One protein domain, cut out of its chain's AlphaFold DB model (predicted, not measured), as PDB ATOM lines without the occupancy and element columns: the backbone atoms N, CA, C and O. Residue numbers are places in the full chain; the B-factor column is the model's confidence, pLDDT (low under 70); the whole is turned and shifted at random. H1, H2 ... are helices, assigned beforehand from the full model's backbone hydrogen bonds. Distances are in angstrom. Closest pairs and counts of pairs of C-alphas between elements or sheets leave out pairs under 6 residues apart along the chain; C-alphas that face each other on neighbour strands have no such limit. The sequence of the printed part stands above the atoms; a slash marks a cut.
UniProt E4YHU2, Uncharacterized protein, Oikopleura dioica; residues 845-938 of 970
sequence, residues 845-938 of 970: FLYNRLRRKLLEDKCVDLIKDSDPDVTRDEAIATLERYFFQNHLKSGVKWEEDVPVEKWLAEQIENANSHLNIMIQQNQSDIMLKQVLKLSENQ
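This is residues 845 to 938 of the 970 residues of an uncharacterized protein of Oikopleura dioica (UniProt E4YHU2). H2 and H3 pack on long H1 as a small body; residues 927 to 938, of which 927 to 935 belong to H4, stick out from it. The printed part has 94 residues with four named helices, H1 to H4 in order, all helix. It is loose, radius of gyration of the C-alphas 15.7 A, spanning 57 by 27 by 21 A.

H1, residues 845 to 866, 31.7 A long, begins at C-alpha 845 (140.116, 117.625, 108.378). H2 is residues 872 to 887, H3 897 to 909. H4, residues 914 to 935, 31.3 A long, ends at C-alpha 935 (172.386, 160.015, 111.498).

H1 touches H2, H3 and H4; the closest C-alphas are Val 860 and Ala 875, 5.8 A, Arg 852 and Glu 901, 4.6 A, and Ser 866 and Ile 919, 5.5 A. Residues 856 to 864 alone touch H2; 859 to 866 alone touch H4, a shallow tilt of 26 degrees. Every helix O i to N i+4 pair is within hydrogen-bond range.

The printed part has no cut; pLDDT is under 70 at 888 to 889 and 937 to 938.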
ATOM      1  N   PHE A 845     140.306 116.207 108.660       94.62
ATOM      2  CA  PHE A 845     140.116 117.625 108.378       94.62
ATOM      3  C   PHE A 845     140.773 118.513 109.444       94.62
ATOM      4  O   PHE A 845     141.615 119.343 109.104       94.62
ATOM      5  N   LEU A 846     140.439 118.300 110.722       94.69
ATOM      6  CA  LEU A 846     140.973 119.082 111.838       94.69
ATOM      7  C   LEU A 846     142.495 118.974 111.921       94.69
ATOM      8  O   LEU A 846     143.143 119.981 112.165       94.69
ATOM      9  N   TYR A 847     143.074 117.794 111.675       93.62
ATOM     10  CA  TYR A 847     144.524 117.606 111.690       93.62
ATOM     11  C   TYR A 847     145.233 118.477 110.644       93.62
ATOM     12  O   TYR A 847     146.117 119.262 110.993       93.62
ATOM     13  N   ASN A 848     144.816 118.386 109.376       92.44
ATOM     14  CA  ASN A 848     145.429 119.160 108.291       92.44
ATOM     15  C   ASN A 848     145.214 120.665 108.499       92.44
ATOM     16  O   ASN A 848     146.133 121.465 108.316       92.44
ATOM     17  N   ARG A 849     144.012 121.058 108.942       93.94
ATOM     18  CA  ARG A 849     143.693 122.462 109.208       93.94
ATOM     19  C   ARG A 849     144.517 123.028 110.359       93.94
ATOM     20  O   ARG A 849     145.083 124.112 110.230       93.94
ATOM     21  N   LEU A 850     144.624 122.281 111.456       92.88
ATOM     22  CA  LEU A 850     145.426 122.644 112.618       92.88
ATOM     23  C   LEU A 850     146.894 122.821 112.230       92.88
ATOM     24  O   LEU A 850     147.500 123.840 112.553       92.88
ATOM     25  N   ARG A 851     147.455 121.853 111.499       91.56
ATOM     26  CA  ARG A 851     148.855 121.887 111.069       91.56
ATOM     27  C   ARG A 851     149.139 123.076 110.158       91.56
ATOM     28  O   ARG A 851     150.108 123.796 110.391       91.56
ATOM     29  N   ARG A 852     148.262 123.335 109.184       92.19
ATOM     30  CA  ARG A 852     148.327 124.537 108.346       92.19
ATOM     31  C   ARG A 852     148.319 125.809 109.192       92.19
ATOM     32  O   ARG A 852     149.163 126.667 108.969       92.19
ATOM     33  N   LYS A 853     147.383 125.947 110.135       92.06
ATOM     34  CA  LYS A 853     147.244 127.169 110.942       92.06
ATOM     35  C   LYS A 853     148.419 127.413 111.877       92.06
ATOM     36  O   LYS A 853     148.849 128.553 111.992       92.06
ATOM     37  N   LEU A 854     148.987 126.363 112.464       91.06
ATOM     38  CA  LEU A 854     150.217 126.471 113.249       91.06
ATOM     39  C   LEU A 854     151.405 126.933 112.389       91.06
ATOM     40  O   LEU A 854     152.178 127.783 112.823       91.06
ATOM     41  N   LEU A 855     151.541 126.421 111.159       90.38
ATOM     42  CA  LEU A 855     152.579 126.879 110.224       90.38
ATOM     43  C   LEU A 855     152.339 128.316 109.745       90.38
ATOM     44  O   LEU A 855     153.286 129.087 109.643       90.38
ATOM     45  N   GLU A 856     151.087 128.678 109.464       90.75
ATOM     46  CA  GLU A 856     150.688 130.035 109.081       90.75
ATOM     47  C   GLU A 856     151.028 131.028 110.199       90.75
ATOM     48  O   GLU A 856     151.680 132.033 109.936       90.75
ATOM     49  N   ASP A 857     150.666 130.709 111.447       90.00
ATOM     50  CA  ASP A 857     151.031 131.493 112.630       90.00
ATOM     51  C   ASP A 857     152.547 131.640 112.769       90.00
ATOM     52  O   ASP A 857     153.036 132.753 112.929       90.00
ATOM     53  N   LYS A 858     153.296 130.542 112.620       88.56
ATOM     54  CA  LYS A 858     154.759 130.566 112.695       88.56
ATOM     55  C   LYS A 858     155.385 131.444 111.609       88.56
ATOM     56  O   LYS A 858     156.302 132.205 111.896       88.56
ATOM     57  N   CYS A 859     154.895 131.371 110.372       89.25
ATOM     58  CA  CYS A 859     155.357 132.245 109.293       89.25
ATOM     59  C   CYS A 859     155.013 133.714 109.562       89.25
ATOM     60  O   CYS A 859     155.851 134.578 109.325       89.25
ATOM     61  N   VAL A 860     153.807 134.007 110.055       89.69
ATOM     62  CA  VAL A 860     153.399 135.376 110.406       89.69
ATOM     63  C   VAL A 860     154.287 135.942 111.510       89.69
ATOM     64  O   VAL A 860     154.713 137.088 111.399       89.69
ATOM     65  N   ASP A 861     154.595 135.153 112.535       87.69
ATOM     66  CA  ASP A 861     155.453 135.601 113.630       87.69
ATOM     67  C   ASP A 861     156.886 135.848 113.156       87.69
ATOM     68  O   ASP A 861     157.440 136.897 113.457       87.69
ATOM     69  N   LEU A 862     157.437 134.992 112.287       87.88
ATOM     70  CA  LEU A 862     158.738 135.246 111.651       87.88
ATOM     71  C   LEU A 862     158.754 136.545 110.824       87.88
ATOM     72  O   LEU A 862     159.763 137.252 110.800       87.88
ATOM     73  N   ILE A 863     157.650 136.874 110.143       88.75
ATOM     74  CA  ILE A 863     157.523 138.132 109.394       88.75
ATOM     75  C   ILE A 863     157.470 139.317 110.360       88.75
ATOM     76  O   ILE A 863     158.190 140.287 110.145       88.75
ATOM     77  N   LYS A 864     156.678 139.232 111.430       87.62
ATOM     78  CA  LYS A 864     156.553 140.297 112.437       87.62
ATOM     79  C   LYS A 864     157.829 140.523 113.241       87.62
ATOM     80  O   LYS A 864     158.156 141.661 113.550       87.62
ATOM     81  N   ASP A 865     158.572 139.463 113.532       86.69
ATOM     82  CA  ASP A 865     159.890 139.562 114.161       86.69
ATOM     83  C   ASP A 865     160.890 140.276 113.236       86.69
ATOM     84  O   ASP A 865     161.808 140.949 113.707       86.69
ATOM     85  N   SER A 866     160.711 140.146 111.914       85.25
ATOM     86  CA  SER A 866     161.517 140.851 110.912       85.25
ATOM     87  C   SER A 866     161.062 142.287 110.656       85.25
ATOM     88  O   SER A 866     161.911 143.110 110.342       85.25
ATOM     89  N   ASP A 867     159.763 142.576 110.769       84.12
ATOM     90  CA  ASP A 867     159.156 143.898 110.612       84.12
ATOM     91  C   ASP A 867     157.956 144.057 111.567       84.12
ATOM     92  O   ASP A 867     156.847 143.605 111.254       84.12
ATOM     93  N   PRO A 868     158.163 144.690 112.739       82.94
ATOM     94  CA  PRO A 868     157.129 144.821 113.765       82.94
ATOM     95  C   PRO A 868     155.908 145.648 113.345       82.94
ATOM     96  O   PRO A 868     154.863 145.535 113.991       82.94
ATOM     97  N   ASP A 869     156.024 146.475 112.300       84.75
ATOM     98  CA  ASP A 869     154.939 147.352 111.844       84.75
ATOM     99  C   ASP A 869     153.908 146.602 110.976       84.75
ATOM    100  O   ASP A 869     152.786 147.080 110.793       84.75
ATOM    101  N   VAL A 870     154.250 145.410 110.467       86.19
ATOM    102  CA  VAL A 870     153.385 144.621 109.578       86.19
ATOM    103  C   VAL A 870     152.218 143.997 110.345       86.19
ATOM    104  O   VAL A 870     152.376 143.240 111.315       86.19
ATOM    105  N   THR A 871     151.000 144.253 109.867       88.50
ATOM    106  CA  THR A 871     149.800 143.627 110.431       88.50
ATOM    107  C   THR A 871     149.690 142.158 110.018       88.50
ATOM    108  O   THR A 871     150.262 141.700 109.028       88.50
ATOM    109  N   ARG A 872     148.918 141.367 110.777       86.00
ATOM    110  CA  ARG A 872     148.711 139.945 110.451       86.00
ATOM    111  C   ARG A 872     148.101 139.760 109.057       86.00
ATOM    112  O   ARG A 872     148.525 138.864 108.335       86.00
ATOM    113  N   ASP A 873     147.125 140.586 108.698       87.44
ATOM    114  CA  ASP A 873     146.406 140.453 107.430       87.44
ATOM    115  C   ASP A 873     147.316 140.770 106.235       87.44
ATOM    116  O   ASP A 873     147.282 140.065 105.229       87.44
ATOM    117  N   GLU A 874     148.208 141.754 106.375       89.06
ATOM    118  CA  GLU A 874     149.242 142.061 105.376       89.06
ATOM    119  C   GLU A 874     150.265 140.925 105.239       89.06
ATOM    120  O   GLU A 874     150.643 140.560 104.119       89.06
ATOM    121  N   ALA A 875     150.682 140.320 106.356       88.81
ATOM    122  CA  ALA A 875     151.573 139.160 106.339       88.81
ATOM    123  C   ALA A 875     150.921 137.965 105.619       88.81
ATOM    124  O   ALA A 875     151.550 137.347 104.757       88.81
ATOM    125  N   ILE A 876     149.646 137.675 105.904       89.19
ATOM    126  CA  ILE A 876     148.893 136.606 105.230       89.19
ATOM    127  C   ILE A 876     148.729 136.910 103.737       89.19
ATOM    128  O   ILE A 876     149.011 136.037 102.919       89.19
ATOM    129  N   ALA A 877     148.349 138.135 103.363       90.25
ATOM    130  CA  ALA A 877     148.222 138.532 101.959       90.25
ATOM    131  C   ALA A 877     149.555 138.400 101.198       90.25
ATOM    132  O   ALA A 877     149.591 138.017 100.026       90.25
ATOM    133  N   THR A 878     150.673 138.669 101.875       88.81
ATOM    134  CA  THR A 878     152.017 138.491 101.315       88.81
ATOM    135  C   THR A 878     152.348 137.015 101.095       88.81
ATOM    136  O   THR A 878     152.837 136.653 100.020       88.81
ATOM    137  N   LEU A 879     152.043 136.153 102.071       89.75
ATOM    138  CA  LEU A 879     152.203 134.701 101.945       89.75
ATOM    139  C   LEU A 879     151.339 134.139 100.813       89.75
ATOM    140  O   LEU A 879     151.832 133.371  99.988       89.75
ATOM    141  N   GLU A 880     150.083 134.567 100.731       89.06
ATOM    142  CA  GLU A 880     149.149 134.179  99.678       89.06
ATOM    143  C   GLU A 880     149.669 134.592  98.291       89.06
ATOM    144  O   GLU A 880     149.693 133.783  97.358       89.06
ATOM    145  N   ARG A 881     150.200 135.815  98.159       88.19
ATOM    146  CA  ARG A 881     150.835 136.287  96.921       88.19
ATOM    147  C   ARG A 881     152.008 135.397  96.499       88.19
ATOM    148  O   ARG A 881     152.099 135.046  95.321       88.19
ATOM    149  N   TYR A 882     152.899 135.028  97.421       87.19
ATOM    150  CA  TYR A 882     154.035 134.149  97.106       87.19
ATOM    151  C   TYR A 882     153.601 132.720  96.775       87.19
ATOM    152  O   TYR A 882     154.153 132.104  95.861       87.19
ATOM    153  N   PHE A 883     152.579 132.210  97.457       87.25
ATOM    154  CA  PHE A 883     151.995 130.915  97.134       87.25
ATOM    155  C   PHE A 883     151.464 130.892  95.698       87.25
ATOM    156  O   PHE A 883     151.829 130.012  94.912       87.25
ATOM    157  N   PHE A 884     150.686 131.906  95.303       86.00
ATOM    158  CA  PHE A 884     150.189 132.014  93.932       86.00
ATOM    159  C   PHE A 884     151.315 132.149  92.902       86.00
ATOM    160  O   PHE A 884     151.227 131.544  91.833       86.00
ATOM    161  N   GLN A 885     152.397 132.869  93.219       83.62
ATOM    162  CA  GLN A 885     153.566 132.966  92.336       83.62
ATOM    163  C   GLN A 885     154.210 131.597  92.068       83.62
ATOM    164  O   GLN A 885     154.507 131.269  90.916       83.62
ATOM    165  N   ASN A 886     154.345 130.760  93.099       80.06
ATOM    166  CA  ASN A 886     154.914 129.419  92.961       80.06
ATOM    167  C   ASN A 886     153.960 128.418  92.297       80.06
ATOM    168  O   ASN A 886     154.415 127.398  91.775       80.06
ATOM    169  N   HIS A 887     152.646 128.644  92.358       79.69
ATOM    170  CA  HIS A 887     151.622 127.661  91.969       79.69
ATOM    171  C   HIS A 887     150.713 128.118  90.815       79.69
ATOM    172  O   HIS A 887     149.737 127.447  90.484       79.69
ATOM    173  N   LEU A 888     151.094 129.184  90.099       69.06
ATOM    174  CA  LEU A 888     150.404 129.707  88.905       69.06
ATOM    175  C   LEU A 888     150.044 128.642  87.851       69.06
ATOM    176  O   LEU A 888     149.087 128.823  87.104       69.06
ATOM    177  N   LYS A 889     150.805 127.541  87.767       67.62
ATOM    178  CA  LYS A 889     150.608 126.468  86.774       67.62
ATOM    179  C   LYS A 889     149.868 125.232  87.299       67.62
ATOM    180  O   LYS A 889     149.465 124.409  86.483       67.62
ATOM    181  N   SER A 890     149.711 125.063  88.615       70.62
ATOM    182  CA  SER A 890     149.168 123.829  89.213       70.62
ATOM    183  C   SER A 890     147.659 123.876  89.483       70.62
ATOM    184  O   SER A 890     147.064 122.830  89.722       70.62
ATOM    185  N   GLY A 891     147.028 125.057  89.422       75.69
ATOM    186  CA  GLY A 891     145.582 125.229  89.640       75.69
ATOM    187  C   GLY A 891     145.122 125.048  91.093       75.69
ATOM    188  O   GLY A 891     143.922 125.065  91.355       75.69
ATOM    189  N   VAL A 892     146.068 124.882  92.021       83.00
ATOM    190  CA  VAL A 892     145.832 124.710  93.460       83.00
ATOM    191  C   VAL A 892     145.402 126.034  94.079       83.00
ATOM    192  O   VAL A 892     146.008 127.074  93.804       83.00
ATOM    193  N   LYS A 893     144.381 126.001  94.938       85.12
ATOM    194  CA  LYS A 893     143.880 127.202  95.616       85.12
ATOM    195  C   LYS A 893     144.399 127.334  97.045       85.12
ATOM    196  O   LYS A 893     144.698 126.337  97.699       85.12
ATOM    197  N   TRP A 894     144.447 128.565  97.554       84.62
ATOM    198  CA  TRP A 894     144.856 128.843  98.933       84.62
ATOM    199  C   TRP A 894     143.898 128.225  99.961       84.62
ATOM    200  O   TRP A 894     144.299 127.919 101.079       84.62
ATOM    201  N   GLU A 895     142.632 127.978  99.632       85.31
ATOM    202  CA  GLU A 895     141.690 127.355 100.568       85.31
ATOM    203  C   GLU A 895     141.979 125.863 100.823       85.31
ATOM    204  O   GLU A 895     141.462 125.303 101.788       85.31
ATOM    205  N   GLU A 896     142.819 125.214 100.011       86.31
ATOM    206  CA  GLU A 896     143.161 123.798 100.171       86.31
ATOM    207  C   GLU A 896     144.233 123.591 101.249       86.31
ATOM    208  O   GLU A 896     145.358 124.069 101.131       86.31
ATOM    209  N   ASP A 897     143.904 122.843 102.308       89.12
ATOM    210  CA  ASP A 897     144.783 122.744 103.479       89.12
ATOM    211  C   ASP A 897     146.093 121.987 103.213       89.12
ATOM    212  O   ASP A 897     147.162 122.477 103.566       89.12
ATOM    213  N   VAL A 898     146.029 120.823 102.557       87.88
ATOM    214  CA  VAL A 898     147.195 119.933 102.376       87.88
ATOM    215  C   VAL A 898     148.291 120.545 101.486       87.88
ATOM    216  O   VAL A 898     149.461 120.468 101.863       87.88
ATOM    217  N   PRO A 899     147.987 121.144 100.316       88.81
ATOM    218  CA  PRO A 899     149.019 121.768  99.489       88.81
ATOM    219  C   PRO A 899     149.662 122.988 100.160       88.81
ATOM    220  O   PRO A 899     150.880 123.144 100.106       88.81
ATOM    221  N   VAL A 900     148.856 123.825 100.824       89.00
ATOM    222  CA  VAL A 900     149.338 125.039 101.501       89.00
ATOM    223  C   VAL A 900     150.210 124.693 102.700       89.00
ATOM    224  O   VAL A 900     151.274 125.280 102.868       89.00
ATOM    225  N   GLU A 901     149.805 123.712 103.507       88.94
ATOM    226  CA  GLU A 901     150.605 123.215 104.629       88.94
ATOM    227  C   GLU A 901     151.997 122.756 104.172       88.94
ATOM    228  O   GLU A 901     153.003 123.165 104.756       88.94
ATOM    229  N   LYS A 902     152.071 121.943 103.109       88.12
ATOM    230  CA  LYS A 902     153.351 121.465 102.563       88.12
ATOM    231  C   LYS A 902     154.228 122.619 102.094       88.12
ATOM    232  O   LYS A 902     155.404 122.665 102.444       88.12
ATOM    233  N   TRP A 903     153.647 123.571 101.367       89.75
ATOM    234  CA  TRP A 903     154.373 124.747 100.900       89.75
ATOM    235  C   TRP A 903     154.895 125.606 102.062       89.75
ATOM    236  O   TRP A 903     156.059 125.997 102.048       89.75
ATOM    237  N   LEU A 904     154.079 125.860 103.093       89.88
ATOM    238  CA  LEU A 904     154.497 126.623 104.275       89.88
ATOM    239  C   LEU A 904     155.660 125.937 105.006       89.88
ATOM    240  O   LEU A 904     156.626 126.600 105.375       89.88
ATOM    241  N   ALA A 905     155.598 124.613 105.175       87.19
ATOM    242  CA  ALA A 905     156.687 123.850 105.782       87.19
ATOM    243  C   ALA A 905     157.993 123.978 104.973       87.19
ATOM    244  O   ALA A 905     159.048 124.235 105.553       87.19
ATOM    245  N   GLU A 906     157.919 123.884 103.641       88.12
ATOM    246  CA  GLU A 906     159.070 124.085 102.749       88.12
ATOM    247  C   GLU A 906     159.646 125.507 102.843       88.12
ATOM    248  O   GLU A 906     160.867 125.673 102.786       88.12
ATOM    249  N   GLN A 907     158.802 126.535 103.009       86.06
ATOM    250  CA  GLN A 907     159.277 127.915 103.164       86.06
ATOM    251  C   GLN A 907     160.084 128.114 104.454       86.06
ATOM    252  O   GLN A 907     161.038 128.891 104.447       86.06
ATOM    253  N   ILE A 908     159.725 127.419 105.536       84.94
ATOM    254  CA  ILE A 908     160.436 127.501 106.818       84.94
ATOM    255  C   ILE A 908     161.750 126.709 106.765       84.94
ATOM    256  O   ILE A 908     162.773 127.197 107.239       84.94
ATOM    257  N   GLU A 909     161.743 125.496 106.202       83.75
ATOM    258  CA  GLU A 909     162.928 124.623 106.205       83.75
ATOM    259  C   GLU A 909     164.006 125.057 105.189       83.75
ATOM    260  O   GLU A 909     165.197 124.844 105.427       83.75
ATOM    261  N   ASN A 910     163.628 125.674 104.061       84.88
ATOM    262  CA  ASN A 910     164.575 126.061 103.012       84.88
ATOM    263  C   ASN A 910     165.122 127.486 103.208       84.88
ATOM    264  O   ASN A 910     164.390 128.466 103.090       84.88
ATOM    265  N   ALA A 911     166.436 127.623 103.402       75.12
ATOM    266  CA  ALA A 911     167.100 128.920 103.580       75.12
ATOM    267  C   ALA A 911     166.964 129.873 102.372       75.12
ATOM    268  O   ALA A 911     166.970 131.086 102.555       75.12
ATOM    269  N   ASN A 912     166.794 129.343 101.154       78.31
ATOM    270  CA  ASN A 912     166.630 130.132  99.923       78.31
ATOM    271  C   ASN A 912     165.152 130.348  99.541       78.31
ATOM    272  O   ASN A 912     164.835 130.592  98.377       78.31
ATOM    273  N   SER A 913     164.233 130.183 100.492       83.25
ATOM    274  CA  SER A 913     162.802 130.388 100.276       83.25
ATOM    275  C   SER A 913     162.449 131.870 100.097       83.25
ATOM    276  O   SER A 913     163.184 132.756 100.541       83.25
ATOM    277  N   HIS A 914     161.295 132.160  99.483       82.00
ATOM    278  CA  HIS A 914     160.814 133.542  99.339       82.00
ATOM    279  C   HIS A 914     160.625 134.218 100.703       82.00
ATOM    280  O   HIS A 914     160.904 135.408 100.839       82.00
ATOM    281  N   LEU A 915     160.204 133.448 101.712       84.50
ATOM    282  CA  LEU A 915     160.043 133.917 103.086       84.50
ATOM    283  C   LEU A 915     161.382 134.352 103.700       84.50
ATOM    284  O   LEU A 915     161.493 135.473 104.185       84.50
ATOM    285  N   ASN A 916     162.404 133.495 103.649       82.94
ATOM    286  CA  ASN A 916     163.698 133.782 104.272       82.94
ATOM    287  C   ASN A 916     164.443 134.925 103.567       82.94
ATOM    288  O   ASN A 916     165.049 135.762 104.234       82.94
ATOM    289  N   ILE A 917     164.343 135.012 102.236       84.75
ATOM    290  CA  ILE A 917     164.891 136.140 101.468       84.75
ATOM    291  C   ILE A 917     164.223 137.453 101.896       84.75
ATOM    292  O   ILE A 917     164.910 138.445 102.127       84.75
ATOM    293  N   MET A 918     162.896 137.457 102.042       83.88
ATOM    294  CA  MET A 918     162.159 138.637 102.494       83.88
ATOM    295  C   MET A 918     162.542 139.038 103.922       83.88
ATOM    296  O   MET A 918     162.771 140.214 104.174       83.88
ATOM    297  N   ILE A 919     162.673 138.081 104.844       85.31
ATOM    298  CA  ILE A 919     163.104 138.354 106.225       85.31
ATOM    299  C   ILE A 919     164.486 139.022 106.241       85.31
ATOM    300  O   ILE A 919     164.678 140.019 106.935       85.31
ATOM    301  N   GLN A 920     165.437 138.523 105.445       83.88
ATOM    302  CA  GLN A 920     166.771 139.124 105.334       83.88
ATOM    303  C   GLN A 920     166.728 140.546 104.755       83.88
ATOM    304  O   GLN A 920     167.463 141.424 105.217       83.88
ATOM    305  N   GLN A 921     165.865 140.787 103.763       84.19
ATOM    306  CA  GLN A 921     165.650 142.116 103.187       84.19
ATOM    307  C   GLN A 921     165.044 143.078 104.214       84.19
ATOM    308  O   GLN A 921     165.616 144.138 104.447       84.19
ATOM    309  N   ASN A 922     163.974 142.674 104.904       84.25
ATOM    310  CA  ASN A 922     163.321 143.476 105.939       84.25
ATOM    311  C   ASN A 922     164.290 143.848 107.068       84.25
ATOM    312  O   ASN A 922     164.380 145.012 107.454       84.25
ATOM    313  N   GLN A 923     165.076 142.884 107.560       82.56
ATOM    314  CA  GLN A 923     166.093 143.143 108.583       82.56
ATOM    315  C   GLN A 923     167.144 144.151 108.098       82.56
ATOM    316  O   GLN A 923     167.516 145.056 108.845       82.56
ATOM    317  N   SER A 924     167.588 144.028 106.843       82.94
ATOM    318  CA  SER A 924     168.539 144.967 106.235       82.94
ATOM    319  C   SER A 924     167.945 146.375 106.121       82.94
ATOM    320  O   SER A 924     168.605 147.350 106.482       82.94
ATOM    321  N   ASP A 925     166.687 146.486 105.695       84.25
ATOM    322  CA  ASP A 925     165.975 147.759 105.555       84.25
ATOM    323  C   ASP A 925     165.719 148.430 106.911       84.25
ATOM    324  O   ASP A 925     165.857 149.650 107.036       84.25
ATOM    325  N   ILE A 926     165.391 147.662 107.955       81.62
ATOM    326  CA  ILE A 926     165.231 148.194 109.316       81.62
ATOM    327  C   ILE A 926     166.562 148.666 109.878       81.62
ATOM    328  O   ILE A 926     166.618 149.765 110.434       81.62
ATOM    329  N   MET A 927     167.635 147.888 109.717       78.81
ATOM    330  CA  MET A 927     168.973 148.333 110.112       78.81
ATOM    331  C   MET A 927     169.339 149.633 109.394       78.81
ATOM    332  O   MET A 927     169.806 150.576 110.032       78.81
ATOM    333  N   LEU A 928     169.041 149.734 108.097       81.94
ATOM    334  CA  LEU A 928     169.265 150.947 107.315       81.94
ATOM    335  C   LEU A 928     168.435 152.130 107.840       81.94
ATOM    336  O   LEU A 928     168.987 153.208 108.053       81.94
ATOM    337  N   LYS A 929     167.144 151.939 108.145       81.38
ATOM    338  CA  LYS A 929     166.289 152.966 108.773       81.38
ATOM    339  C   LYS A 929     166.805 153.397 110.150       81.38
ATOM    340  O   LYS A 929     166.775 154.586 110.462       81.38
ATOM    341  N   GLN A 930     167.278 152.464 110.978       79.38
ATOM    342  CA  GLN A 930     167.848 152.770 112.294       79.38
ATOM    343  C   GLN A 930     169.138 153.584 112.168       79.38
ATOM    344  O   GLN A 930     169.294 154.580 112.873       79.38
ATOM    345  N   VAL A 931     170.021 153.209 111.238       77.00
ATOM    346  CA  VAL A 931     171.245 153.964 110.931       77.00
ATOM    347  C   VAL A 931     170.904 155.369 110.428       77.00
ATOM    348  O   VAL A 931     171.465 156.339 110.935       77.00
ATOM    349  N   LEU A 932     169.938 155.506 109.513       78.62
ATOM    350  CA  LEU A 932     169.476 156.814 109.031       78.62
ATOM    351  C   LEU A 932     168.921 157.680 110.171       78.62
ATOM    352  O   LEU A 932     169.330 158.828 110.325       78.62
ATOM    353  N   LYS A 933     168.073 157.122 111.039       79.75
ATOM    354  CA  LYS A 933     167.498 157.841 112.188       79.75
ATOM    355  C   LYS A 933     168.549 158.279 113.217       79.75
ATOM    356  O   LYS A 933     168.407 159.328 113.845       79.75
ATOM    357  N   LEU A 934     169.598 157.480 113.410       74.44
ATOM    358  CA  LEU A 934     170.742 157.862 114.241       74.44
ATOM    359  C   LEU A 934     171.547 158.993 113.585       74.44
ATOM    360  O   LEU A 934     171.980 159.905 114.287       74.44
ATOM    361  N   SER A 935     171.681 158.974 112.255       70.75
ATOM    362  CA  SER A 935     172.386 160.015 111.498       70.75
ATOM    363  C   SER A 935     171.643 161.358 111.444       70.75
ATOM    364  O   SER A 935     172.288 162.398 111.408       70.75
ATOM    365  N   GLU A 936     170.307 161.376 111.528       72.19
ATOM    366  CA  GLU A 936     169.505 162.617 111.536       72.19
ATOM    367  C   GLU A 936     169.770 163.523 112.757       72.19
ATOM    368  O   GLU A 936     169.486 164.718 112.703       72.19
ATOM    369  N   ASN A 937     170.316 162.977 113.850       64.31
ATOM    370  CA  ASN A 937     170.543 163.694 115.113       64.31
ATOM    371  C   ASN A 937     172.028 163.973 115.421       64.31
ATOM    372  O   ASN A 937     172.341 164.371 116.546       64.31
ATOM    373  N   GLN A 938     172.946 163.748 114.472       68.94
ATOM    374  CA  GLN A 938     174.388 163.946 114.673       68.94
ATOM    375  C   GLN A 938     174.986 165.013 113.749       68.94
ATOM    376  O   GLN A 938     174.458 165.307 112.679       68.94
TER     377      GLN A 938